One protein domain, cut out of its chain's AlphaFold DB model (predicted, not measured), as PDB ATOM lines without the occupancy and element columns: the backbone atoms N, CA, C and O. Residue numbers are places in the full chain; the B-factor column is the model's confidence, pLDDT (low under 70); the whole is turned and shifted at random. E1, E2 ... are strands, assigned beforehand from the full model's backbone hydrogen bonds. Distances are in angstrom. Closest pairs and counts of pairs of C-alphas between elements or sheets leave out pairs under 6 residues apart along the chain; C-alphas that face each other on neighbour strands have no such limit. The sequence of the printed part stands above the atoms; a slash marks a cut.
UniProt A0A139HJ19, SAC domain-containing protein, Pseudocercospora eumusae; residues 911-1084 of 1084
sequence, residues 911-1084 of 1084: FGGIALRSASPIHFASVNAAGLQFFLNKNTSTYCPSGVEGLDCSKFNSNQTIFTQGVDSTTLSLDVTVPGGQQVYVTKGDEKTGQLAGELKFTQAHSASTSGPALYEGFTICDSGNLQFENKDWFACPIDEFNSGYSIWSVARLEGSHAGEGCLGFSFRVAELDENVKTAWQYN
ATOM      1  N   PHE A 911      22.616 -11.028 -34.017       87.62
ATOM      2  CA  PHE A 911      22.147  -9.813 -34.684       87.62
ATOM      3  C   PHE A 911      23.228  -9.046 -35.451       87.62
ATOM      4  O   PHE A 911      24.420  -9.134 -35.160       87.62
ATOM      5  N   GLY A 912      22.790  -8.251 -36.428       87.50
ATOM      6  CA  GLY A 912      23.590  -7.230 -37.104       87.50
ATOM      7  C   GLY A 912      23.329  -5.828 -36.540       87.50
ATOM      8  O   GLY A 912      22.326  -5.588 -35.864       87.50
ATOM      9  N   GLY A 913      24.228  -4.885 -36.831       89.25
ATOM     10  CA  GLY A 913      24.105  -3.480 -36.427       89.25
ATOM     11  C   GLY A 913      23.966  -2.532 -37.617       89.25
ATOM     12  O   GLY A 913      24.714  -2.655 -38.586       89.25
ATOM     13  N   ILE A 914      23.054  -1.557 -37.528       90.12
ATOM     14  CA  ILE A 914      22.908  -0.466 -38.506       90.12
ATOM     15  C   ILE A 914      22.867   0.907 -37.825       90.12
ATOM     16  O   ILE A 914      22.294   1.071 -36.747       90.12
ATOM     17  N   ALA A 915      23.431   1.922 -38.475       92.00
ATOM     18  CA  ALA A 915      23.421   3.294 -37.980       92.00
ATOM     19  C   ALA A 915      22.164   4.070 -38.419       92.00
ATOM     20  O   ALA A 915      21.876   4.240 -39.608       92.00
ATOM     21  N   LEU A 916      21.412   4.610 -37.454       87.56
ATOM     22  CA  LEU A 916      20.280   5.499 -37.710       87.56
ATOM     23  C   LEU A 916      20.625   6.956 -37.383       87.56
ATOM     24  O   LEU A 916      20.585   7.384 -36.231       87.56
ATOM     25  N   ARG A 917      20.898   7.736 -38.434       83.62
ATOM     26  CA  ARG A 917      20.975   9.202 -38.403       83.62
ATOM     27  C   ARG A 917      20.447   9.780 -39.719       83.62
ATOM     28  O   ARG A 917      21.152   9.776 -40.726       83.62
ATOM     29  N   SER A 918      19.212  10.280 -39.712       79.44
ATOM     30  CA  SER A 918      18.563  10.895 -40.883       79.44
ATOM     31  C   SER A 918      19.432  11.966 -41.555       79.44
ATOM     32  O   SER A 918      20.106  12.729 -40.868       79.44
ATOM     33  N   ALA A 919      19.360  12.060 -42.889       75.69
ATOM     34  CA  ALA A 919      20.051  13.078 -43.697       75.69
ATOM     35  C   ALA A 919      21.580  13.150 -43.476       75.69
ATOM     36  O   ALA A 919      22.176  14.223 -43.510       75.69
ATOM     37  N   SER A 920      22.222  11.998 -43.265       80.44
ATOM     38  CA  SER A 920      23.676  11.876 -43.120       80.44
ATOM     39  C   SER A 920      24.223  10.721 -43.974       80.44
ATOM     40  O   SER A 920      23.470   9.784 -44.256       80.44
ATOM     41  N   PRO A 921      25.513  10.736 -44.363       82.19
ATOM     42  CA  PRO A 921      26.121   9.671 -45.172       82.19
ATOM     43  C   PRO A 921      26.249   8.326 -44.436       82.19
ATOM     44  O   PRO A 921      26.593   7.326 -45.056       82.19
ATOM     45  N   ILE A 922      25.965   8.287 -43.129       85.81
ATOM     46  CA  ILE A 922      25.953   7.068 -42.308       85.81
ATOM     47  C   ILE A 922      24.544   6.484 -42.109       85.81
ATOM     48  O   ILE A 922      24.377   5.513 -41.377       85.81
ATOM     49  N   HIS A 923      23.500   7.063 -42.714       89.62
ATOM     50  CA  HIS A 923      22.140   6.552 -42.542       89.62
ATOM     51  C   HIS A 923      21.967   5.179 -43.203       89.62
ATOM     52  O   HIS A 923      22.190   5.042 -44.401       89.62
ATOM     53  N   PHE A 924      21.533   4.184 -42.424       87.44
ATOM     54  CA  PHE A 924      21.449   2.770 -42.816       87.44
ATOM     55  C   PHE A 924      22.801   2.116 -43.149       87.44
ATOM     56  O   PHE A 924      22.824   1.018 -43.700       87.44
ATOM     57  N   ALA A 925      23.925   2.736 -42.775       87.88
ATOM     58  CA  ALA A 925      25.233   2.102 -42.878       87.88
ATOM     59  C   ALA A 925      25.336   0.920 -41.899       87.88
ATOM     60  O   ALA A 925      25.031   1.068 -40.713       87.88
ATOM     61  N   SER A 926      25.783  -0.238 -42.388       88.56
ATOM     62  CA  SER A 926      26.077  -1.404 -41.550       88.56
ATOM     63  C   SER A 926      27.314  -1.169 -40.685       88.56
ATOM     64  O   SER A 926      28.291  -0.563 -41.131       88.56
ATOM     65  N   VAL A 927      27.280  -1.687 -39.459       91.12
ATOM     66  CA  VAL A 927      28.417  -1.698 -38.533       91.12
ATOM     67  C   VAL A 927      29.321  -2.879 -38.870       91.12
ATOM     68  O   VAL A 927      28.927  -4.032 -38.703       91.12
ATOM     69  N   ASN A 928      30.539  -2.585 -39.319       90.69
ATOM     70  CA  ASN A 928      31.484  -3.570 -39.833       90.69
ATOM     71  C   ASN A 928      32.813  -3.539 -39.061       90.69
ATOM     72  O   ASN A 928      33.439  -2.492 -38.900       90.69
ATOM     73  N   ALA A 929      33.252  -4.708 -38.602       87.94
ATOM     74  CA  ALA A 929      34.521  -4.935 -37.923       87.94
ATOM     75  C   ALA A 929      35.692  -5.001 -38.916       87.94
ATOM     76  O   ALA A 929      35.680  -5.805 -39.854       87.94
ATOM     77  N   ALA A 930      36.719  -4.185 -38.679       85.06
ATOM     78  CA  ALA A 930      37.998  -4.247 -39.377       85.06
ATOM     79  C   ALA A 930      39.131  -3.664 -38.515       85.06
ATOM     80  O   ALA A 930      38.920  -2.688 -37.805       85.06
ATOM     81  N   GLY A 931      40.345  -4.206 -38.594       78.94
ATOM     82  CA  GLY A 931      41.528  -3.707 -37.884       78.94
ATOM     83  C   GLY A 931      41.352  -3.605 -36.364       78.94
ATOM     84  O   GLY A 931      41.745  -2.599 -35.779       78.94
ATOM     85  N   LEU A 932      40.713  -4.599 -35.735       84.31
ATOM     86  CA  LEU A 932      40.321  -4.610 -34.309       84.31
ATOM     87  C   LEU A 932      39.367  -3.472 -33.860       84.31
ATOM     88  O   LEU A 932      39.141  -3.280 -32.662       84.31
ATOM     89  N   GLN A 933      38.779  -2.736 -34.808       86.50
ATOM     90  CA  GLN A 933      37.879  -1.593 -34.611       86.50
ATOM     91  C   GLN A 933      36.550  -1.792 -35.360       86.50
ATOM     92  O   GLN A 933      36.428  -2.656 -36.233       86.50
ATOM     93  N   PHE A 934      35.545  -0.973 -35.041       91.06
ATOM     94  CA  PHE A 934      34.270  -0.947 -35.764       91.06
ATOM     95  C   PHE A 934      34.107   0.326 -36.588       91.06
ATOM     96  O   PHE A 934      34.382   1.435 -36.124       91.06
ATOM     97  N   PHE A 935      33.606   0.145 -37.808       90.00
ATOM     98  CA  PHE A 935      33.466   1.197 -38.799       90.00
ATOM     99  C   PHE A 935      32.091   1.196 -39.472       90.00
ATOM    100  O   PHE A 935      31.454   0.155 -39.633       90.00
ATOM    101  N   LEU A 936      31.673   2.377 -39.927       90.44
ATOM    102  CA  LEU A 936      30.571   2.582 -40.865       90.44
ATOM    103  C   LEU A 936      31.142   2.903 -42.254       90.44
ATOM    104  O   LEU A 936      32.182   3.558 -42.359       90.44
ATOM    105  N   ASN A 937      30.450   2.462 -43.308       86.19
ATOM    106  CA  ASN A 937      30.825   2.620 -44.728       86.19
ATOM    107  C   ASN A 937      32.153   1.957 -45.159       86.19
ATOM    108  O   ASN A 937      32.651   2.215 -46.251       86.19
ATOM    109  N   LYS A 938      32.692   1.039 -44.349       84.00
ATOM    110  CA  LYS A 938      33.868   0.214 -44.665       84.00
ATOM    111  C   LYS A 938      33.468  -1.263 -44.708       84.00
ATOM    112  O   LYS A 938      32.620  -1.684 -43.923       84.00
ATOM    113  N   ASN A 939      34.060  -2.059 -45.597       82.00
ATOM    114  CA  ASN A 939      33.843  -3.514 -45.614       82.00
ATOM    115  C   ASN A 939      34.517  -4.183 -44.405       82.00
ATOM    116  O   ASN A 939      35.498  -3.657 -43.873       82.00
ATOM    117  N   THR A 940      34.015  -5.347 -43.986       83.06
ATOM    118  CA  THR A 940      34.659  -6.132 -42.925       83.06
ATOM    119  C   THR A 940      35.992  -6.714 -43.404       83.06
ATOM    120  O   THR A 940      36.138  -7.081 -44.571       83.06
ATOM    121  N   SER A 941      36.976  -6.828 -42.506       80.06
ATOM    122  CA  SER A 941      38.189  -7.617 -42.763       80.06
ATOM    123  C   SER A 941      38.163  -8.901 -41.951       80.06
ATOM    124  O   SER A 941      38.385  -8.907 -40.742       80.06
ATOM    125  N   THR A 942      37.906 -10.016 -42.630       77.50
ATOM    126  CA  THR A 942      37.997 -11.356 -42.044       77.50
ATOM    127  C   THR A 942      39.292 -12.044 -42.457       77.50
ATOM    128  O   THR A 942      39.625 -12.086 -43.642       77.50
ATOM    129  N   TYR A 943      40.004 -12.625 -41.494       76.06
ATOM    130  CA  TYR A 943      41.175 -13.464 -41.732       76.06
ATOM    131  C   TYR A 943      40.762 -14.939 -41.803       76.06
ATOM    132  O   TYR A 943      40.076 -15.439 -40.912       76.06
ATOM    133  N   CYS A 944      41.200 -15.636 -42.855       71.56
ATOM    134  CA  CYS A 944      41.108 -17.091 -42.967       71.56
ATOM    135  C   CYS A 944      42.538 -17.659 -43.051       71.56
ATOM    136  O   CYS A 944      43.298 -17.219 -43.920       71.56
ATOM    137  N   PRO A 945      42.945 -18.598 -42.178       72.06
ATOM    138  CA  PRO A 945      44.299 -19.136 -42.166       72.06
ATOM    139  C   PRO A 945      44.531 -20.054 -43.372       72.06
ATOM    140  O   PRO A 945      43.983 -21.153 -43.467       72.06
ATOM    141  N   SER A 946      45.390 -19.622 -44.293       58.66
ATOM    142  CA  SER A 946      45.815 -20.426 -45.439       58.66
ATOM    143  C   SER A 946      46.793 -21.523 -44.999       58.66
ATOM    144  O   SER A 946      47.942 -21.222 -44.682       58.66
ATOM    145  N   GLY A 947      46.352 -22.786 -45.000       59.19
ATOM    146  CA  GLY A 947      47.219 -23.943 -44.716       59.19
ATOM    147  C   GLY A 947      46.584 -25.098 -43.933       59.19
ATOM    148  O   GLY A 947      47.257 -26.098 -43.708       59.19
ATOM    149  N   VAL A 948      45.317 -24.992 -43.518       59.97
ATOM    150  CA  VAL A 948      44.595 -26.086 -42.840       59.97
ATOM    151  C   VAL A 948      43.847 -26.932 -43.875       59.97
ATOM    152  O   VAL A 948      42.914 -26.444 -44.515       59.97
ATOM    153  N   GLU A 949      44.245 -28.194 -44.056       50.50
ATOM    154  CA  GLU A 949      43.570 -29.104 -44.993       50.50
ATOM    155  C   GLU A 949      42.092 -29.302 -44.613       50.50
ATOM    156  O   GLU A 949      41.755 -29.586 -43.465       50.50
ATOM    157  N   GLY A 950      41.198 -29.137 -45.594       59.75
ATOM    158  CA  GLY A 950      39.744 -29.253 -45.419       59.75
ATOM    159  C   GLY A 950      38.996 -27.946 -45.111       59.75
ATOM    160  O   GLY A 950      37.763 -27.960 -45.107       59.75
ATOM    161  N   LEU A 951      39.685 -26.816 -44.903       65.00
ATOM    162  CA  LEU A 951      39.037 -25.533 -44.604       65.00
ATOM    163  C   LEU A 951      38.622 -24.768 -45.878       65.00
ATOM    164  O   LEU A 951      39.432 -24.123 -46.539       65.00
ATOM    165  N   ASP A 952      37.331 -24.806 -46.211       65.50
ATOM    166  CA  ASP A 952      36.753 -24.064 -47.341       65.50
ATOM    167  C   ASP A 952      36.324 -22.646 -46.922       65.50
ATOM    168  O   ASP A 952      35.196 -22.420 -46.471       65.50
ATOM    169  N   CYS A 953      37.230 -21.677 -47.093       61.88
ATOM    170  CA  CYS A 953      37.003 -20.280 -46.711       61.88
ATOM    171  C   CYS A 953      35.824 -19.601 -47.447       61.88
ATOM    172  O   CYS A 953      35.354 -18.565 -46.983       61.88
ATOM    173  N   SER A 954      35.299 -20.166 -48.548       63.69
ATOM    174  CA  SER A 954      34.136 -19.604 -49.269       63.69
ATOM    175  C   SER A 954      32.811 -19.722 -48.495       63.69
ATOM    176  O   SER A 954      31.783 -19.169 -48.896       63.69
ATOM    177  N   LYS A 955      32.822 -20.452 -47.372       66.06
ATOM    178  CA  LYS A 955      31.654 -20.699 -46.522       66.06
ATOM    179  C   LYS A 955      31.498 -19.726 -45.350       66.06
ATOM    180  O   LYS A 955      30.479 -19.824 -44.679       66.06
ATOM    181  N   PHE A 956      32.417 -18.794 -45.116       71.19
ATOM    182  CA  PHE A 956      32.293 -17.811 -44.029       71.19
ATOM    183  C   PHE A 956      31.748 -16.468 -44.533       71.19
ATOM    184  O   PHE A 956      31.880 -16.133 -45.709       71.19
ATOM    185  N   ASN A 957      31.101 -15.702 -43.655       69.00
ATOM    186  CA  ASN A 957      30.573 -14.380 -43.995       69.00
ATOM    187  C   ASN A 957      31.686 -13.316 -44.009       69.00
ATOM    188  O   ASN A 957      32.433 -13.176 -43.044       69.00
ATOM    189  N   SER A 958      31.746 -12.548 -45.099       65.81
ATOM    190  CA  SER A 958      32.722 -11.482 -45.369       65.81
ATOM    191  C   SER A 958      32.079 -10.122 -45.693       65.81
ATOM    192  O   SER A 958      32.760  -9.233 -46.194       65.81
ATOM    193  N   ASN A 959      30.764  -9.968 -45.483       71.44
ATOM    194  CA  ASN A 959      30.004  -8.797 -45.947       71.44
ATOM    195  C   ASN A 959      29.370  -7.976 -44.812       71.44
ATOM    196  O   ASN A 959      29.101  -6.792 -45.001       71.44
ATOM    197  N   GLN A 960      29.111  -8.587 -43.652       81.44
ATOM    198  CA  GLN A 960      28.505  -7.927 -42.490       81.44
ATOM    199  C   GLN A 960      29.062  -8.505 -41.189       81.44
ATOM    200  O   GLN A 960      29.351  -9.701 -41.136       81.44
ATOM    201  N   THR A 961      29.169  -7.696 -40.136       87.81
ATOM    202  CA  THR A 961      29.533  -8.204 -38.806       87.81
ATOM    203  C   THR A 961      28.318  -8.710 -38.040       87.81
ATOM    204  O   THR A 961      27.242  -8.116 -38.083       87.81
ATOM    205  N   ILE A 962      28.516  -9.827 -37.342       87.69
ATOM    206  CA  ILE A 962      27.500 -10.519 -36.555       87.69
ATOM    207  C   ILE A 962      27.901 -10.447 -35.083       87.69
ATOM    208  O   ILE A 962      29.036 -10.775 -34.724       87.69
ATOM    209  N   PHE A 963      26.957 -10.024 -34.254       88.62
ATOM    210  CA  PHE A 963      27.093  -9.890 -32.815       88.62
ATOM    211  C   PHE A 963      26.263 -10.948 -32.089       88.62
ATOM    212  O   PHE A 963      25.211 -11.381 -32.564       88.62
ATOM    213  N   THR A 964      26.729 -11.306 -30.899       83.62
ATOM    214  CA  THR A 964      26.107 -12.264 -29.988       83.62
ATOM    215  C   THR A 964      26.116 -11.652 -28.591       83.62
ATOM    216  O   THR A 964      27.153 -11.167 -28.134       83.62
ATOM    217  N   GLN A 965      24.975 -11.647 -27.905       79.81
ATOM    218  CA  GLN A 965      24.881 -11.137 -26.534       79.81
ATOM    219  C   GLN A 965      25.101 -12.264 -25.514       79.81
ATOM    220  O   GLN A 965      24.598 -13.375 -25.696       79.81
ATOM    221  N   GLY A 966      25.846 -11.982 -24.443       66.31
ATOM    222  CA  GLY A 966      26.066 -12.925 -23.346       66.31
ATOM    223  C   GLY A 966      24.817 -13.158 -22.487       66.31
ATOM    224  O   GLY A 966      23.871 -12.367 -22.509       66.31
ATOM    225  N   VAL A 967      24.829 -14.236 -21.694       59.78
ATOM    226  CA  VAL A 967      23.693 -14.668 -20.849       59.78
ATOM    227  C   VAL A 967      23.252 -13.578 -19.863       59.78
ATOM    228  O   VAL A 967      22.056 -13.398 -19.647       59.78
ATOM    229  N   ASP A 968      24.199 -12.799 -19.338       59.97
ATOM    230  CA  ASP A 968      23.945 -11.721 -18.372       59.97
ATOM    231  C   ASP A 968      23.439 -10.416 -19.021       59.97
ATOM    232  O   ASP A 968      23.229  -9.416 -18.337       59.97
ATOM    233  N   SER A 969      23.243 -10.392 -20.346       64.94
ATOM    234  CA  SER A 969      22.841  -9.246 -21.187       64.94
ATOM    235  C   SER A 969      23.783  -8.027 -21.216       64.94
ATOM    236  O   SER A 969      23.715  -7.235 -22.153       64.94
ATOM    237  N   THR A 970      24.708  -7.893 -20.266       69.00
ATOM    238  CA  THR A 970      25.649  -6.763 -20.150       69.00
ATOM    239  C   THR A 970      26.912  -6.894 -21.003       69.00
ATOM    240  O   THR A 970      27.635  -5.910 -21.168       69.00
ATOM    241  N   THR A 971      27.185  -8.092 -21.534       77.19
ATOM    242  CA  THR A 971      28.386  -8.435 -22.310       77.19
ATOM    243  C   THR A 971      28.058  -8.713 -23.777       77.19
ATOM    244  O   THR A 971      27.022  -9.299 -24.108       77.19
ATOM    245  N   LEU A 972      28.962  -8.297 -24.669       86.19
ATOM    246  CA  LEU A 972      28.801  -8.366 -26.121       86.19
ATOM    247  C   LEU A 972      30.019  -9.044 -26.767       86.19
ATOM    248  O   LEU A 972      31.164  -8.696 -26.478       86.19
ATOM    249  N   SER A 973      29.785 -10.002 -27.661       85.75
ATOM    250  CA  SER A 973      30.827 -10.721 -28.405       85.75
ATOM    251  C   SER A 973      30.523 -10.780 -29.902       85.75
ATOM    252  O   SER A 973      29.409 -10.489 -30.336       85.75
ATOM    253  N   LEU A 974      31.521 -11.160 -30.699       87.00
ATOM    254  CA  LEU A 974      31.370 -11.423 -32.130       87.00
ATOM    255  C   LEU A 974      31.112 -12.907 -32.396       87.00
ATOM    256  O   LEU A 974      31.723 -13.762 -31.755       87.00
ATOM    257  N   ASP A 975      30.257 -13.199 -33.375       84.06
ATOM    258  CA  ASP A 975      29.929 -14.571 -33.772       84.06
ATOM    259  C   ASP A 975      30.992 -15.129 -34.741       84.06
ATOM    260  O   ASP A 975      30.981 -14.879 -35.957       84.06
ATOM    261  N   VAL A 976      31.989 -15.814 -34.170       82.81
ATOM    262  CA  VAL A 976      33.209 -16.265 -34.858       82.81
ATOM    263  C   VAL A 976      33.558 -17.716 -34.536       82.81
ATOM    264  O   VAL A 976      33.422 -18.185 -33.410       82.81
ATOM    265  N   THR A 977      34.089 -18.427 -35.529       76.25
ATOM    266  CA  THR A 977      34.326 -19.884 -35.472       76.25
ATOM    267  C   THR A 977      35.695 -20.236 -34.864       76.25
ATOM    268  O   THR A 977      36.351 -21.183 -35.296       76.25
ATOM    269  N   VAL A 978      36.172 -19.457 -33.886       73.44
ATOM    270  CA  VAL A 978      37.549 -19.543 -33.366       73.44
ATOM    271  C   VAL A 978      37.597 -19.858 -31.863       73.44
ATOM    272  O   VAL A 978      36.940 -19.176 -31.072       73.44
ATOM    273  N   PRO A 979      38.410 -20.849 -31.429       62.31
ATOM    274  CA  PRO A 979      38.599 -21.189 -30.018       62.31
ATOM    275  C   PRO A 979      38.976 -19.991 -29.128       62.31
ATOM    276  O   PRO A 979      40.073 -19.442 -29.235       62.31
ATOM    277  N   GLY A 980      38.079 -19.622 -28.211       63.91
ATOM    278  CA  GLY A 980      38.246 -18.499 -27.276       63.91
ATOM    279  C   GLY A 980      37.428 -17.246 -27.616       63.91
ATOM    280  O   GLY A 980      37.274 -16.392 -26.749       63.91
ATOM    281  N   GLY A 981      36.855 -17.160 -28.823       72.00
ATOM    282  CA  GLY A 981      35.981 -16.059 -29.244       72.00
ATOM    283  C   GLY A 981      36.678 -14.699 -29.400       72.00
ATOM    284  O   GLY A 981      37.893 -14.568 -29.243       72.00
ATOM    285  N   GLN A 982      35.887 -13.673 -29.728       83.62
ATOM    286  CA  GLN A 982      36.307 -12.267 -29.737       83.62
ATOM    287  C   GLN A 982      35.265 -11.437 -28.973       83.62
ATOM    288  O   GLN A 982      34.081 -11.452 -29.315       83.62
ATOM    289  N   GLN A 983      35.692 -10.742 -27.917       85.81
ATOM    290  CA  GLN A 983      34.823  -9.916 -27.070       85.81
ATOM    291  C   GLN A 983      34.875  -8.454 -27.506       85.81
ATOM    292  O   GLN A 983      35.934  -7.965 -27.905       85.81
ATOM    293  N   VAL A 984      33.741  -7.761 -27.414       88.31
ATOM    294  CA  VAL A 984      33.603  -6.335 -27.727       88.31
ATOM    295  C   VAL A 984      33.771  -5.518 -26.445       88.31
ATOM    296  O   VAL A 984      33.248  -5.885 -25.395       88.31
ATOM    297  N   TYR A 985      34.508  -4.413 -26.524       88.50
ATOM    298  CA  TYR A 985      34.791  -3.534 -25.392       88.50
ATOM    299  C   TYR A 985      34.900  -2.070 -25.827       88.50
ATOM    300  O   TYR A 985      35.119  -1.759 -26.999       88.50
ATOM    301  N   VAL A 986      34.772  -1.164 -24.860       88.19
ATOM    302  CA  VAL A 986      34.961   0.281 -25.041       88.19
ATOM    303  C   VAL A 986      36.262   0.711 -24.359       88.19
ATOM    304  O   VAL A 986      36.582   0.228 -23.270       88.19
ATOM    305  N   THR A 987      37.047   1.605 -24.967       85.62
ATOM    306  CA  THR A 987      38.275   2.113 -24.328       85.62
ATOM    307  C   THR A 987      37.947   3.009 -23.128       85.62
ATOM    308  O   THR A 987      37.140   3.936 -23.216       85.62
ATOM    309  N   LYS A 988      38.607   2.776 -21.988       74.69
ATOM    310  CA  LYS A 988      38.484   3.620 -20.785       74.69
ATOM    311  C   LYS A 988      39.189   4.976 -20.933       74.69
ATOM    312  O   LYS A 988      38.856   5.911 -20.213       74.69
ATOM    313  N   GLY A 989      40.133   5.059 -21.874       70.88
ATOM    314  CA  GLY A 989      41.047   6.183 -22.070       70.88
ATOM    315  C   GLY A 989      42.227   6.158 -21.098       70.88
ATOM    316  O   GLY A 989      42.097   5.722 -19.953       70.88
ATOM    317  N   ASP A 990      43.383   6.617 -21.570       67.75
ATOM    318  CA  ASP A 990      44.574   6.856 -20.753       67.75
ATOM    319  C   ASP A 990      45.460   7.923 -21.413       67.75
ATOM    320  O   ASP A 990      46.084   7.709 -22.456       67.75
ATOM    321  N   GLU A 991      45.532   9.086 -20.768       62.50
ATOM    322  CA  GLU A 991      46.303  10.240 -21.234       62.50
ATOM    323  C   GLU A 991      47.810   9.944 -21.321       62.50
ATOM    324  O   GLU A 991      48.503  10.531 -22.149       62.50
ATOM    325  N   LYS A 992      48.332   9.002 -20.518       61.97
ATOM    326  CA  LYS A 992      49.767   8.664 -20.504       61.97
ATOM    327  C   LYS A 992      50.212   7.859 -21.721       61.97
ATOM    328  O   LYS A 992      51.397   7.861 -22.045       61.97
ATOM    329  N   THR A 993      49.281   7.173 -22.379       62.22
ATOM    330  CA  THR A 993      49.525   6.377 -23.590       62.22
ATOM    331  C   THR A 993      48.954   7.028 -24.852       62.22
ATOM    332  O   THR A 993      49.072   6.462 -25.938       62.22
ATOM    333  N   GLY A 994      48.364   8.226 -24.735       58.81
ATOM    334  CA  GLY A 994      47.730   8.939 -25.847       58.81
ATOM    335  C   GLY A 994      46.423   8.299 -26.328       58.81
ATOM    336  O   GLY A 994      45.989   8.568 -27.446       58.81
ATOM    337  N   GLN A 995      45.801   7.435 -25.518       66.00
ATOM    338  CA  GLN A 995      44.584   6.724 -25.902       66.00
ATOM    339  C   GLN A 995      43.330   7.490 -25.495       66.00
ATOM    340  O   GLN A 995      43.062   7.699 -24.311       66.00
ATOM    341  N   LEU A 996      42.527   7.852 -26.495       70.56
ATOM    342  CA  LEU A 996      41.232   8.497 -26.307       70.56
ATOM    343  C   LEU A 996      40.209   7.524 -25.687       70.56
ATOM    344  O   LEU A 996      40.208   6.318 -25.960       70.56
ATOM    345  N   ALA A 997      39.332   8.064 -24.840       78.19
ATOM    346  CA  ALA A 997      38.250   7.323 -24.199       78.19
ATOM    347  C   ALA A 997      37.042   7.156 -25.134       78.19
ATOM    348  O   ALA A 997      36.717   8.057 -25.905       78.19
ATOM    349  N   GLY A 998      36.334   6.033 -25.006       81.25
ATOM    350  CA  GLY A 998      35.043   5.802 -25.651       81.25
ATOM    351  C   GLY A 998      35.075   5.055 -26.984       81.25
ATOM    352  O   GLY A 998      34.009   4.843 -27.548       81.25
ATOM    353  N   GLU A 999      36.224   4.624 -27.500       86.12
ATOM    354  CA  GLU A 999      36.300   3.940 -28.798       86.12
ATOM    355  C   GLU A 999      35.803   2.489 -28.705       86.12
ATOM    356  O   GLU A 999      36.195   1.765 -27.787       86.12
ATOM    357  N   LEU A1000      34.980   2.038 -29.661       89.94
ATOM    358  CA  LEU A1000      34.478   0.661 -29.713       89.94
ATOM    359  C   LEU A1000      35.474  -0.268 -30.432       89.94
ATOM    360  O   LEU A1000      35.790  -0.063 -31.608       89.94
ATOM    361  N   LYS A1001      35.945  -1.313 -29.741       88.25
ATOM    362  CA  LYS A1001      36.955  -2.272 -30.233       88.25
ATOM    363  C   LYS A1001      36.605  -3.712 -29.880       88.25
ATOM    364  O   LYS A1001      35.668  -3.970 -29.128       88.25
ATOM    365  N   PHE A1002      37.358  -4.658 -30.434       88.31
ATOM    366  CA  PHE A1002      37.246  -6.076 -30.089       88.31
ATOM    367  C   PHE A1002      38.612  -6.731 -29.848       88.31
ATOM    368  O   PHE A1002      39.658  -6.195 -30.224       88.31
ATOM    369  N   THR A1003      38.627  -7.860 -29.135       85.38
ATOM    370  CA  THR A1003      39.868  -8.565 -28.777       85.38
ATOM    371  C   THR A1003      40.480  -9.306 -29.969       85.38
ATOM    372  O   THR A1003      39.783  -9.783 -30.871       85.38
ATOM    373  N   GLN A1004      41.810  -9.448 -29.968       79.31
ATOM    374  CA  GLN A1004      42.479 -10.375 -30.883       79.31
ATOM    375  C   GLN A1004      42.046 -11.807 -30.558       79.31
ATOM    376  O   GLN A1004      41.969 -12.187 -29.390       79.31
ATOM    377  N   ALA A1005      41.771 -12.613 -31.582       69.94
ATOM    378  CA  ALA A1005      41.404 -14.003 -31.356       69.94
ATOM    379  C   ALA A1005      42.543 -14.767 -30.654       69.94
ATOM    380  O   ALA A1005      43.721 -14.483 -30.871       69.94
ATOM    381  N   HIS A1006      42.178 -15.721 -29.793       67.12
ATOM    382  CA  HIS A1006      43.093 -16.456 -28.906       67.12
ATOM    383  C   HIS A1006      43.843 -15.613 -27.850       67.12
ATOM    384  O   HIS A1006      44.719 -16.147 -27.171       67.12
ATOM    385  N   SER A1007      43.505 -14.331 -27.657       65.62
ATOM    386  CA  SER A1007      44.149 -13.468 -26.661       65.62
ATOM    387  C   SER A1007      43.132 -12.668 -25.843       65.62
ATOM    388  O   SER A1007      42.330 -11.913 -26.383       65.62
ATOM    389  N   ALA A1008      43.222 -12.771 -24.516       58.53
ATOM    390  CA  ALA A1008      42.511 -11.882 -23.591       58.53
ATOM    391  C   ALA A1008      43.208 -10.512 -23.422       58.53
ATOM    392  O   ALA A1008      42.755  -9.671 -22.646       58.53
ATOM    393  N   SER A1009      44.334 -10.284 -24.112       60.38
ATOM    394  CA  SER A1009      45.089  -9.034 -24.032       60.38
ATOM    395  C   SER A1009      44.439  -7.951 -24.890       60.38
ATOM    396  O   SER A1009      44.356  -8.073 -26.115       60.38
ATOM    397  N   THR A1010      44.004  -6.870 -24.246       69.56
ATOM    398  CA  THR A1010      43.558  -5.644 -24.912       69.56
ATOM    399  C   THR A1010      44.712  -4.663 -25.048       69.56
ATOM    400  O   THR A1010      45.601  -4.587 -24.202       69.56
ATOM    401  N   SER A1011      44.706  -3.880 -26.124       58.41
ATOM    402  CA  SER A1011      45.715  -2.855 -26.391       58.41
ATOM    403  C   SER A1011      45.438  -1.559 -25.617       58.41
ATOM    404  O   SER A1011      45.513  -0.482 -26.192       58.41
ATOM    405  N   GLY A1012      45.106  -1.650 -24.325       63.59
ATOM    406  CA  GLY A1012      44.769  -0.509 -23.465       63.59
ATOM    407  C   GLY A1012      43.817  -0.875 -22.319       63.59
ATOM    408  O   GLY A1012      43.359  -2.015 -22.242       63.59
ATOM    409  N   PRO A1013      43.483   0.066 -21.416       68.19
ATOM    410  CA  PRO A1013      42.480  -0.166 -20.382       68.19
ATOM    411  C   PRO A1013      41.076  -0.262 -21.007       68.19
ATOM    412  O   PRO A1013      40.515   0.730 -21.474       68.19
ATOM    413  N   ALA A1014      40.507  -1.466 -21.008       71.25
ATOM    414  CA  ALA A1014      39.193  -1.775 -21.573       71.25
ATOM    415  C   ALA A1014      38.060  -1.748 -20.525       71.25
ATOM    416  O   ALA A1014      38.273  -2.049 -19.350       71.25
ATOM    417  N   LEU A1015      36.845  -1.420 -20.974       75.88
ATOM    418  CA  LEU A1015      35.578  -1.563 -20.252       75.88
ATOM    419  C   LEU A1015      34.674  -2.540 -21.016       75.88
ATOM    420  O   LEU A1015      34.429  -2.350 -22.208       75.88
ATOM    421  N   TYR A1016      34.177  -3.566 -20.324       69.38
ATOM    422  CA  TYR A1016      33.384  -4.663 -20.908       69.38
ATOM    423  C   TYR A1016      31.902  -4.646 -20.501       69.38
ATOM    424  O   TYR A1016      31.103  -5.390 -21.061       69.38
ATOM    425  N   GLU A1017      31.543  -3.820 -19.519       71.56
ATOM    426  CA  GLU A1017      30.210  -3.754 -18.918       71.56
ATOM    427  C   GLU A1017      29.482  -2.480 -19.357       71.56
ATOM    428  O   GLU A1017      30.112  -1.445 -19.576       71.56
ATOM    429  N   GLY A1018      28.151  -2.548 -19.444       73.75
ATOM    430  CA  GLY A1018      27.291  -1.395 -19.737       73.75
ATOM    431  C   GLY A1018      26.563  -1.447 -21.080       73.75
ATOM    432  O   GLY A1018      25.834  -0.505 -21.384       73.75
ATOM    433  N   PHE A1019      26.714  -2.518 -21.868       86.38
ATOM    434  CA  PHE A1019      25.912  -2.729 -23.075       86.38
ATOM    435  C   PHE A1019      24.468  -3.093 -22.710       86.38
ATOM    436  O   PHE A1019      24.236  -4.034 -21.955       86.38
ATOM    437  N   THR A1020      23.496  -2.373 -23.267       85.00
ATOM    438  CA  THR A1020      22.063  -2.653 -23.096       85.00
ATOM    439  C   THR A1020      21.340  -2.543 -24.435       85.00
ATOM    440  O   THR A1020      21.613  -1.642 -25.226       85.00
ATOM    441  N   ILE A1021      20.415  -3.466 -24.719       81.38
ATOM    442  CA  ILE A1021      19.506  -3.358 -25.869       81.38
ATOM    443  C   ILE A1021      18.157  -2.889 -25.328       81.38
ATOM    444  O   ILE A1021      17.522  -3.598 -24.549       81.38
ATOM    445  N   CYS A1022      17.736  -1.683 -25.701       78.62
ATOM    446  CA  CYS A1022      16.462  -1.115 -25.268       78.62
ATOM    447  C   CYS A1022      15.277  -1.777 -25.995       78.62
ATOM    448  O   CYS A1022      15.426  -2.233 -27.127       78.62
ATOM    449  N   ASP A1023      14.067  -1.685 -25.428       70.06
ATOM    450  CA  ASP A1023      12.810  -2.151 -26.057       70.06
ATOM    451  C   ASP A1023      12.542  -1.544 -27.454       70.06
ATOM    452  O   ASP A1023      11.759  -2.069 -28.243       70.06
ATOM    453  N   SER A1024      13.200  -0.427 -27.785       71.50
ATOM    454  CA  SER A1024      13.183   0.210 -29.109       71.50
ATOM    455  C   SER A1024      14.041  -0.502 -30.170       71.50
ATOM    456  O   SER A1024      14.015  -0.105 -31.339       71.50
ATOM    457  N   GLY A1025      14.801  -1.531 -29.787       78.88
ATOM    458  CA  GLY A1025      15.752  -2.244 -30.641       78.88
ATOM    459  C   GLY A1025      17.077  -1.506 -30.852       78.88
ATOM    460  O   GLY A1025      17.772  -1.786 -31.824       78.88
ATOM    461  N   ASN A1026      17.433  -0.550 -29.990       87.44
ATOM    462  CA  ASN A1026      18.717   0.157 -30.053       87.44
ATOM    463  C   ASN A1026      19.715  -0.420 -29.042       87.44
ATOM    464  O   ASN A1026      19.346  -0.670 -27.898       87.44
ATOM    465  N   LEU A1027      20.976  -0.570 -29.454       88.31
ATOM    466  CA  LEU A1027      22.100  -0.890 -28.577       88.31
ATOM    467  C   LEU A1027      22.662   0.412 -27.990       88.31
ATOM    468  O   LEU A1027      23.078   1.299 -28.734       88.31
ATOM    469  N   GLN A1028      22.720   0.507 -26.667       88.50
ATOM    470  CA  GLN A1028      23.304   1.622 -25.924       88.50
ATOM    471  C   GLN A1028      24.479   1.153 -25.067       88.50
ATOM    472  O   GLN A1028      24.603  -0.032 -24.748       88.50
ATOM    473  N   PHE A1029      25.345   2.097 -24.697       87.50
ATOM    474  CA  PHE A1029      26.420   1.884 -23.731       87.50
ATOM    475  C   PHE A1029      26.247   2.877 -22.579       87.50
ATOM    476  O   PHE A1029      26.168   4.085 -22.806       87.50
ATOM    477  N   GLU A1030      26.120   2.366 -21.354       84.31
ATOM    478  CA  GLU A1030      25.804   3.150 -20.147       84.31
ATOM    479  C   GLU A1030      24.534   4.017 -20.308       84.31
ATOM    480  O   GLU A1030      24.458   5.147 -19.826       84.31
ATOM    481  N   ASN A1031      23.527   3.480 -21.011       82.50
ATOM    482  CA  ASN A1031      22.258   4.143 -21.346       82.50
ATOM    483  C   ASN A1031      22.404   5.460 -22.149       82.50
ATOM    484  O   ASN A1031      21.509   6.309 -22.121       82.50
ATOM    485  N   LYS A1032      23.517   5.644 -22.880       83.62
ATOM    486  CA  LYS A1032      23.669   6.683 -23.916       83.62
ATOM    487  C   LYS A1032      23.922   6.057 -25.303       83.62
ATOM    488  O   LYS A1032      24.316   4.897 -25.423       83.62
ATOM    489  N   ASP A1033      23.679   6.853 -26.347       87.44
ATOM    490  CA  ASP A1033      23.855   6.488 -27.764       87.44
ATOM    491  C   ASP A1033      25.342   6.545 -28.219       87.44
ATOM    492  O   ASP A1033      26.265   6.564 -27.398       87.44
ATOM    493  N   TRP A1034      25.593   6.574 -29.537       91.00
ATOM    494  CA  TRP A1034      26.924   6.486 -30.153       91.00
ATOM    495  C   TRP A1034      27.270   7.714 -31.011       91.00
ATOM    496  O   TRP A1034      26.395   8.426 -31.500       91.00
ATOM    497  N   PHE A1035      28.564   7.945 -31.229       89.44
ATOM    498  CA  PHE A1035      29.143   8.901 -32.172       89.44
ATOM    499  C   PHE A1035      29.886   8.165 -33.293       89.44
ATOM    500  O   PHE A1035      30.546   7.155 -33.062       89.44
ATOM    501  N   ALA A1036      29.802   8.700 -34.509       89.62
ATOM    502  CA  ALA A1036      30.557   8.264 -35.676       89.62
ATOM    503  C   ALA A1036      31.528   9.378 -36.099       89.62
ATOM    504  O   ALA A1036      31.090  10.424 -36.577       89.62
ATOM    505  N   CYS A1037      32.832   9.178 -35.918       86.75
ATOM    506  CA  CYS A1037      33.863  10.176 -36.222       86.75
ATOM    507  C   CYS A1037      34.599   9.824 -37.526       86.75
ATOM    508  O   CYS A1037      35.023   8.670 -37.670       86.75
ATOM    509  N   PRO A1038      34.744  10.762 -38.485       84.81
ATOM    510  CA  PRO A1038      35.390  10.484 -39.767       84.81
ATOM    511  C   PRO A1038      36.868  10.125 -39.579       84.81
ATOM    512  O   PRO A1038      37.536  10.646 -38.690       84.81
ATOM    513  N   ILE A1039      37.364   9.206 -40.408       78.69
ATOM    514  CA  ILE A1039      38.751   8.711 -40.346       78.69
ATOM    515  C   ILE A1039      39.688   9.587 -41.199       78.69
ATOM    516  O   ILE A1039      40.890   9.648 -40.948       78.69
ATOM    517  N   ASP A1040      39.140  10.259 -42.212       74.69
ATOM    518  CA  ASP A1040      39.842  11.065 -43.206       74.69
ATOM    519  C   ASP A1040      39.027  12.303 -43.624       74.69
ATOM    520  O   ASP A1040      37.806  12.357 -43.467       74.69
ATOM    521  N   GLU A1041      39.695  13.297 -44.218       66.25
ATOM    522  CA  GLU A1041      39.063  14.546 -44.690       66.25
ATOM    523  C   GLU A1041      37.988  14.313 -45.772       66.25
ATOM    524  O   GLU A1041      37.097  15.142 -45.966       66.25
ATOM    525  N   PHE A1042      38.032  13.164 -46.457       65.81
ATOM    526  CA  PHE A1042      37.086  12.782 -47.507       65.81
ATOM    527  C   PHE A1042      35.867  11.992 -47.002       65.81
ATOM    528  O   PHE A1042      34.993  11.673 -47.808       65.81
ATOM    529  N   ASN A1043      35.758  11.721 -45.693       68.31
ATOM    530  CA  ASN A1043      34.665  10.950 -45.083       68.31
ATOM    531  C   ASN A1043      34.470   9.540 -45.695       68.31
ATOM    532  O   ASN A1043      33.341   9.056 -45.811       68.31
ATOM    533  N   SER A1044      35.554   8.865 -46.097       72.69
ATOM    534  CA  SER A1044      35.495   7.536 -46.728       72.69
ATOM    535  C   SER A1044      35.092   6.417 -45.760       72.69
ATOM    536  O   SER A1044      34.612   5.369 -46.189       72.69
ATOM    537  N   GLY A1045      35.214   6.650 -44.451       82.88
ATOM    538  CA  GLY A1045      34.668   5.796 -43.402       82.88
ATOM    539  C   GLY A1045      34.586   6.520 -42.060       82.88
ATOM    540  O   GLY A1045      35.263   7.527 -41.841       82.88
ATOM    541  N   TYR A1046      33.768   5.990 -41.148       89.31
ATOM    542  CA  TYR A1046      33.589   6.550 -39.804       89.31
ATOM    543  C   TYR A1046      33.887   5.509 -38.725       89.31
ATOM    544  O   TYR A1046      33.366   4.399 -38.786       89.31
ATOM    545  N   SER A1047      34.686   5.883 -37.727       88.56
ATOM    546  CA  SER A1047      34.959   5.118 -36.500       88.56
ATOM    547  C   SER A1047      33.842   5.301 -35.465       88.56
ATOM    548  O   SER A1047      33.230   6.370 -35.414       88.56
ATOM    549  N   ILE A1048      33.560   4.279 -34.649       91.25
ATOM    550  CA  ILE A1048      32.438   4.278 -33.690       91.25
ATOM    551  C   ILE A1048      32.918   4.510 -32.248       91.25
ATOM    552  O   ILE A1048      33.811   3.819 -31.758       91.25
ATOM    553  N   TRP A1049      32.267   5.452 -31.558       88.69
ATOM    554  CA  TRP A1049      32.587   5.898 -30.197       88.69
ATOM    555  C   TRP A1049      31.328   5.989 -29.320       88.69
ATOM    556  O   TRP A1049      30.248   6.276 -29.829       88.69
ATOM    557  N   SER A1050      31.425   5.782 -28.006       87.94
ATOM    558  CA  SER A1050      30.288   5.892 -27.079       87.94
ATOM    559  C   SER A1050      30.082   7.328 -26.573       87.94
ATOM    560  O   SER A1050      31.020   8.006 -26.146       87.94
ATOM    561  N   VAL A1051      28.830   7.809 -26.570       83.62
ATOM    562  CA  VAL A1051      28.496   9.170 -26.096       83.62
ATOM    563  C   VAL A1051      28.811   9.333 -24.605       83.62
ATOM    564  O   VAL A1051      29.228  10.405 -24.176       83.62
ATOM    565  N   ALA A1052      28.666   8.267 -23.809       77.12
ATOM    566  CA  ALA A1052      28.927   8.277 -22.367       77.12
ATOM    567  C   ALA A1052      30.362   8.671 -21.983       77.12
ATOM    568  O   ALA A1052      30.569   9.156 -20.872       77.12
ATOM    569  N   ARG A1053      31.341   8.488 -22.882       74.44
ATOM    570  CA  ARG A1053      32.772   8.652 -22.581       74.44
ATOM    571  C   ARG A1053      33.485   9.733 -23.400       74.44
ATOM    572  O   ARG A1053      34.650   9.999 -23.129       74.44
ATOM    573  N   LEU A1054      32.793  10.394 -24.334       69.69
ATOM    574  CA  LEU A1054      33.362  11.487 -25.139       69.69
ATOM    575  C   LEU A1054      33.302  12.874 -24.458       69.69
ATOM    576  O   LEU A1054      33.932  13.819 -24.934       69.69
ATOM    577  N   GLU A1055      32.553  13.015 -23.357       52.84
ATOM    578  CA  GLU A1055      32.392  14.264 -22.591       52.84
ATOM    579  C   GLU A1055      33.702  14.670 -21.878       52.84
ATOM    580  O   GLU A1055      33.902  14.383 -20.701       52.84
ATOM    581  N   GLY A1056      34.604  15.354 -22.595       51.19
ATOM    582  CA  GLY A1056      35.814  15.953 -22.009       51.19
ATOM    583  C   GLY A1056      37.020  16.122 -22.939       51.19
ATOM    584  O   GLY A1056      37.953  16.829 -22.572       51.19
ATOM    585  N   SER A1057      37.018  15.526 -24.137       48.72
ATOM    586  CA  SER A1057      38.117  15.672 -25.108       48.72
ATOM    587  C   SER A1057      37.702  16.507 -26.323       48.72
ATOM    588  O   SER A1057      36.553  16.465 -26.756       48.72
ATOM    589  N   HIS A1058      38.639  17.258 -26.911       48.62
ATOM    590  CA  HIS A1058      38.386  18.141 -28.063       48.62
ATOM    591  C   HIS A1058      38.143  17.404 -29.403       48.62
ATOM    592  O   HIS A1058      38.139  18.031 -30.458       48.62
ATOM    593  N   ALA A1059      37.899  16.091 -29.391       50.00
ATOM    594  CA  ALA A1059      37.728  15.243 -30.577       50.00
ATOM    595  C   ALA A1059      36.351  15.384 -31.275       50.00
ATOM    596  O   ALA A1059      35.861  14.435 -31.877       50.00
ATOM    597  N   GLY A1060      35.684  16.538 -31.147       51.91
ATOM    598  CA  GLY A1060      34.276  16.727 -31.531       51.91
ATOM    599  C   GLY A1060      34.017  17.401 -32.883       51.91
ATOM    600  O   GLY A1060      32.871  17.412 -33.334       51.91
ATOM    601  N   GLU A1061      35.027  17.976 -33.544       55.62
ATOM    602  CA  GLU A1061      34.829  18.626 -34.847       55.62
ATOM    603  C   GLU A1061      34.630  17.577 -35.955       55.62
ATOM    604  O   GLU A1061      35.533  16.822 -36.297       55.62
ATOM    605  N   GLY A1062      33.414  17.519 -36.510       67.75
ATOM    606  CA  GLY A1062      33.044  16.622 -37.615       67.75
ATOM    607  C   GLY A1062      32.371  15.299 -37.218       67.75
ATOM    608  O   GLY A1062      31.847  14.609 -38.093       67.75
ATOM    609  N   CYS A1063      32.310  14.945 -35.930       81.50
ATOM    610  CA  CYS A1063      31.668  13.702 -35.484       81.50
ATOM    611  C   CYS A1063      30.127  13.754 -35.533       81.50
ATOM    612  O   CYS A1063      29.484  14.766 -35.245       81.50
ATOM    613  N   LEU A1064      29.509  12.616 -35.857       85.94
ATOM    614  CA  LEU A1064      28.076  12.462 -36.097       85.94
ATOM    615  C   LEU A1064      27.439  11.498 -35.080       85.94
ATOM    616  O   LEU A1064      27.563  10.285 -35.206       85.94
ATOM    617  N   GLY A1065      26.703  12.014 -34.091       87.88
ATOM    618  CA  GLY A1065      25.881  11.188 -33.189       87.88
ATOM    619  C   GLY A1065      24.816  10.367 -33.935       87.88
ATOM    620  O   GLY A1065      24.123  10.917 -34.796       87.88
ATOM    621  N   PHE A1066      24.674   9.077 -33.632       91.50
ATOM    622  CA  PHE A1066      23.721   8.165 -34.273       91.50
ATOM    623  C   PHE A1066      23.167   7.133 -33.280       91.50
ATOM    624  O   PHE A1066      23.842   6.741 -32.328       91.50
ATOM    625  N   SER A1067      21.952   6.641 -33.530       91.25
ATOM    626  CA  SER A1067      21.412   5.499 -32.785       91.25
ATOM    627  C   SER A1067      21.852   4.199 -33.461       91.25
ATOM    628  O   SER A1067      21.562   3.981 -34.642       91.25
ATOM    629  N   PHE A1068      22.556   3.336 -32.729       91.81
ATOM    630  CA  PHE A1068      22.940   2.000 -33.188       91.81
ATOM    631  C   PHE A1068      21.717   1.093 -33.058       91.81
ATOM    632  O   PHE A1068      21.325   0.738 -31.948       91.81
ATOM    633  N   ARG A1069      21.096   0.718 -34.178       91.00
ATOM    634  CA  ARG A1069      19.937  -0.176 -34.179       91.00
ATOM    635  C   ARG A1069      20.356  -1.617 -34.434       91.00
ATOM    636  O   ARG A1069      21.139  -1.900 -35.338       91.00
ATOM    637  N   VAL A1070      19.792  -2.507 -33.633       88.69
ATOM    638  CA  VAL A1070      19.921  -3.958 -33.719       88.69
ATOM    639  C   VAL A1070      18.954  -4.485 -34.780       88.69
ATOM    640  O   VAL A1070      17.770  -4.140 -34.784       88.69
ATOM    641  N   ALA A1071      19.466  -5.315 -35.685       82.12
ATOM    642  CA  ALA A1071      18.691  -6.057 -36.669       82.12
ATOM    643  C   ALA A1071      18.858  -7.557 -36.394       82.12
ATOM    644  O   ALA A1071      19.949  -8.100 -36.563       82.12
ATOM    645  N   GLU A1072      17.790  -8.212 -35.939       77.06
ATOM    646  CA  GLU A1072      17.765  -9.660 -35.710       77.06
ATOM    647  C   GLU A1072      17.989 -10.414 -37.032       77.06
ATOM    648  O   GLU A1072      17.511  -9.990 -38.088       77.06
ATOM    649  N   LEU A1073      18.765 -11.499 -36.979       73.75
ATOM    650  CA  LEU A1073      19.172 -12.289 -38.141       73.75
ATOM    651  C   LEU A1073      18.624 -13.721 -38.040       73.75
ATOM    652  O   LEU A1073      18.566 -14.289 -36.952       73.75
ATOM    653  N   ASP A1074      18.262 -14.318 -39.180       66.56
ATOM    654  CA  ASP A1074      17.796 -15.711 -39.244       66.56
ATOM    655  C   ASP A1074      18.858 -16.701 -38.719       66.56
ATOM    656  O   ASP A1074      20.054 -16.521 -38.953       66.56
ATOM    657  N   GLU A1075      18.435 -17.827 -38.124       58.28
ATOM    658  CA  GLU A1075      19.336 -18.856 -37.550       58.28
ATOM    659  C   GLU A1075      20.352 -19.475 -38.545       58.28
ATOM    660  O   GLU A1075      21.245 -20.213 -38.134       58.28
ATOM    661  N   ASN A1076      20.226 -19.205 -39.850       64.69
ATOM    662  CA  ASN A1076      21.064 -19.765 -40.918       64.69
ATOM    663  C   ASN A1076      22.168 -18.816 -41.433       64.69
ATOM    664  O   ASN A1076      22.798 -19.115 -42.455       64.69
ATOM    665  N   VAL A1077      22.411 -17.666 -40.792       70.94
ATOM    666  CA  VAL A1077      23.519 -16.788 -41.203       70.94
ATOM    667  C   VAL A1077      24.863 -17.450 -40.885       70.94
ATOM    668  O   VAL A1077      25.102 -17.939 -39.787       70.94
ATOM    669  N   LYS A1078      25.763 -17.468 -41.873       76.31
ATOM    670  CA  LYS A1078      27.096 -18.059 -41.719       76.31
ATOM    671  C   LYS A1078      27.970 -17.155 -40.845       76.31
ATOM    672  O   LYS A1078      28.052 -15.954 -41.099       76.31
ATOM    673  N   THR A1079      28.651 -17.733 -39.866       74.94
ATOM    674  CA  THR A1079      29.618 -17.039 -39.007       74.94
ATOM    675  C   THR A1079      30.864 -16.610 -39.791       74.94
ATOM    676  O   THR A1079      31.096 -17.042 -40.928       74.94
ATOM    677  N   ALA A1080      31.687 -15.740 -39.204       79.19
ATOM    678  CA  ALA A1080      33.033 -15.489 -39.720       79.19
ATOM    679  C   ALA A1080      34.025 -16.536 -39.174       79.19
ATOM    680  O   ALA A1080      33.754 -17.214 -38.176       79.19
ATOM    681  N   TRP A1081      35.196 -16.665 -39.808       76.50
ATOM    682  CA  TRP A1081      36.311 -17.385 -39.184       76.50
ATOM    683  C   TRP A1081      36.915 -16.518 -38.074       76.50
ATOM    684  O   TRP A1081      36.633 -16.754 -36.907       76.50
ATOM    685  N   GLN A1082      37.643 -15.458 -38.431       81.56
ATOM    686  CA  GLN A1082      38.194 -14.464 -37.505       81.56
ATOM    687  C   GLN A1082      38.025 -13.059 -38.095       81.56
ATOM    688  O   GLN A1082      38.242 -12.894 -39.296       81.56
ATOM    689  N   TYR A1083      37.724 -12.042 -37.281       78.88
ATOM    690  CA  TYR A1083      37.893 -10.641 -37.694       78.88
ATOM    691  C   TYR A1083      39.316 -10.161 -37.386       78.88
ATOM    692  O   TYR A1083      39.853 -10.425 -36.304       78.88
ATOM    693  N   ASN A1084      39.910  -9.484 -38.368       57.94
ATOM    694  CA  ASN A1084      41.275  -8.957 -38.385       57.94
ATOM    695  C   ASN A1084      41.218  -7.438 -38.282       57.94
ATOM    696  O   ASN A1084      40.563  -6.860 -39.180       57.94
TER     697      ASN A1084
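AT A GLANCE: This is residues 911 to 1084 of the 1084 residues of the protein "SAC domain-containing protein" of Pseudocercospora eumusae (UniProt A0A139HJ19). Mostly loop, with little regular structure: two antiparallel sheets make a sandwich, partly face to face, their strands crossed. The larger, branched, strongly twisted sheet holds E1 to E3 and E8 to E12; the smaller is a meander, antiparallel neighbours in a row, E4 E5 E6 E7. The 174 printed residues, 55 of them in twelve named strands, all strand, are compact, radius of gyration of the C-alphas 15.9 A, spanning 51 by 38 by 38 A.

HOW THE PARTS SIT: Start at E12, residues 1064 to 1072: E1, residues 911 to 916, lies on one side, with N 912 and O 1071 within hydrogen-bond range, 2.8 A. Between the sheets, the closest C-alphas of E3, residues 933 to 936, and E7, residues 1000 to 1002, are 933 and 1001, 4.5 A apart.

IN THESE COORDINATES: Find C-alpha 911 at (22.147, -9.813, -34.684), where E1 begins; E12, 24.4 A long, ends at C-alpha 1072, (17.765, -9.660, -35.710). The remaining strands are passed over.

THE WHOLE: The printed part has no cut; E3 to E4 is among its long links. In this predicted model 51 printed residues have pLDDT under 70, among them residues 946 to 955.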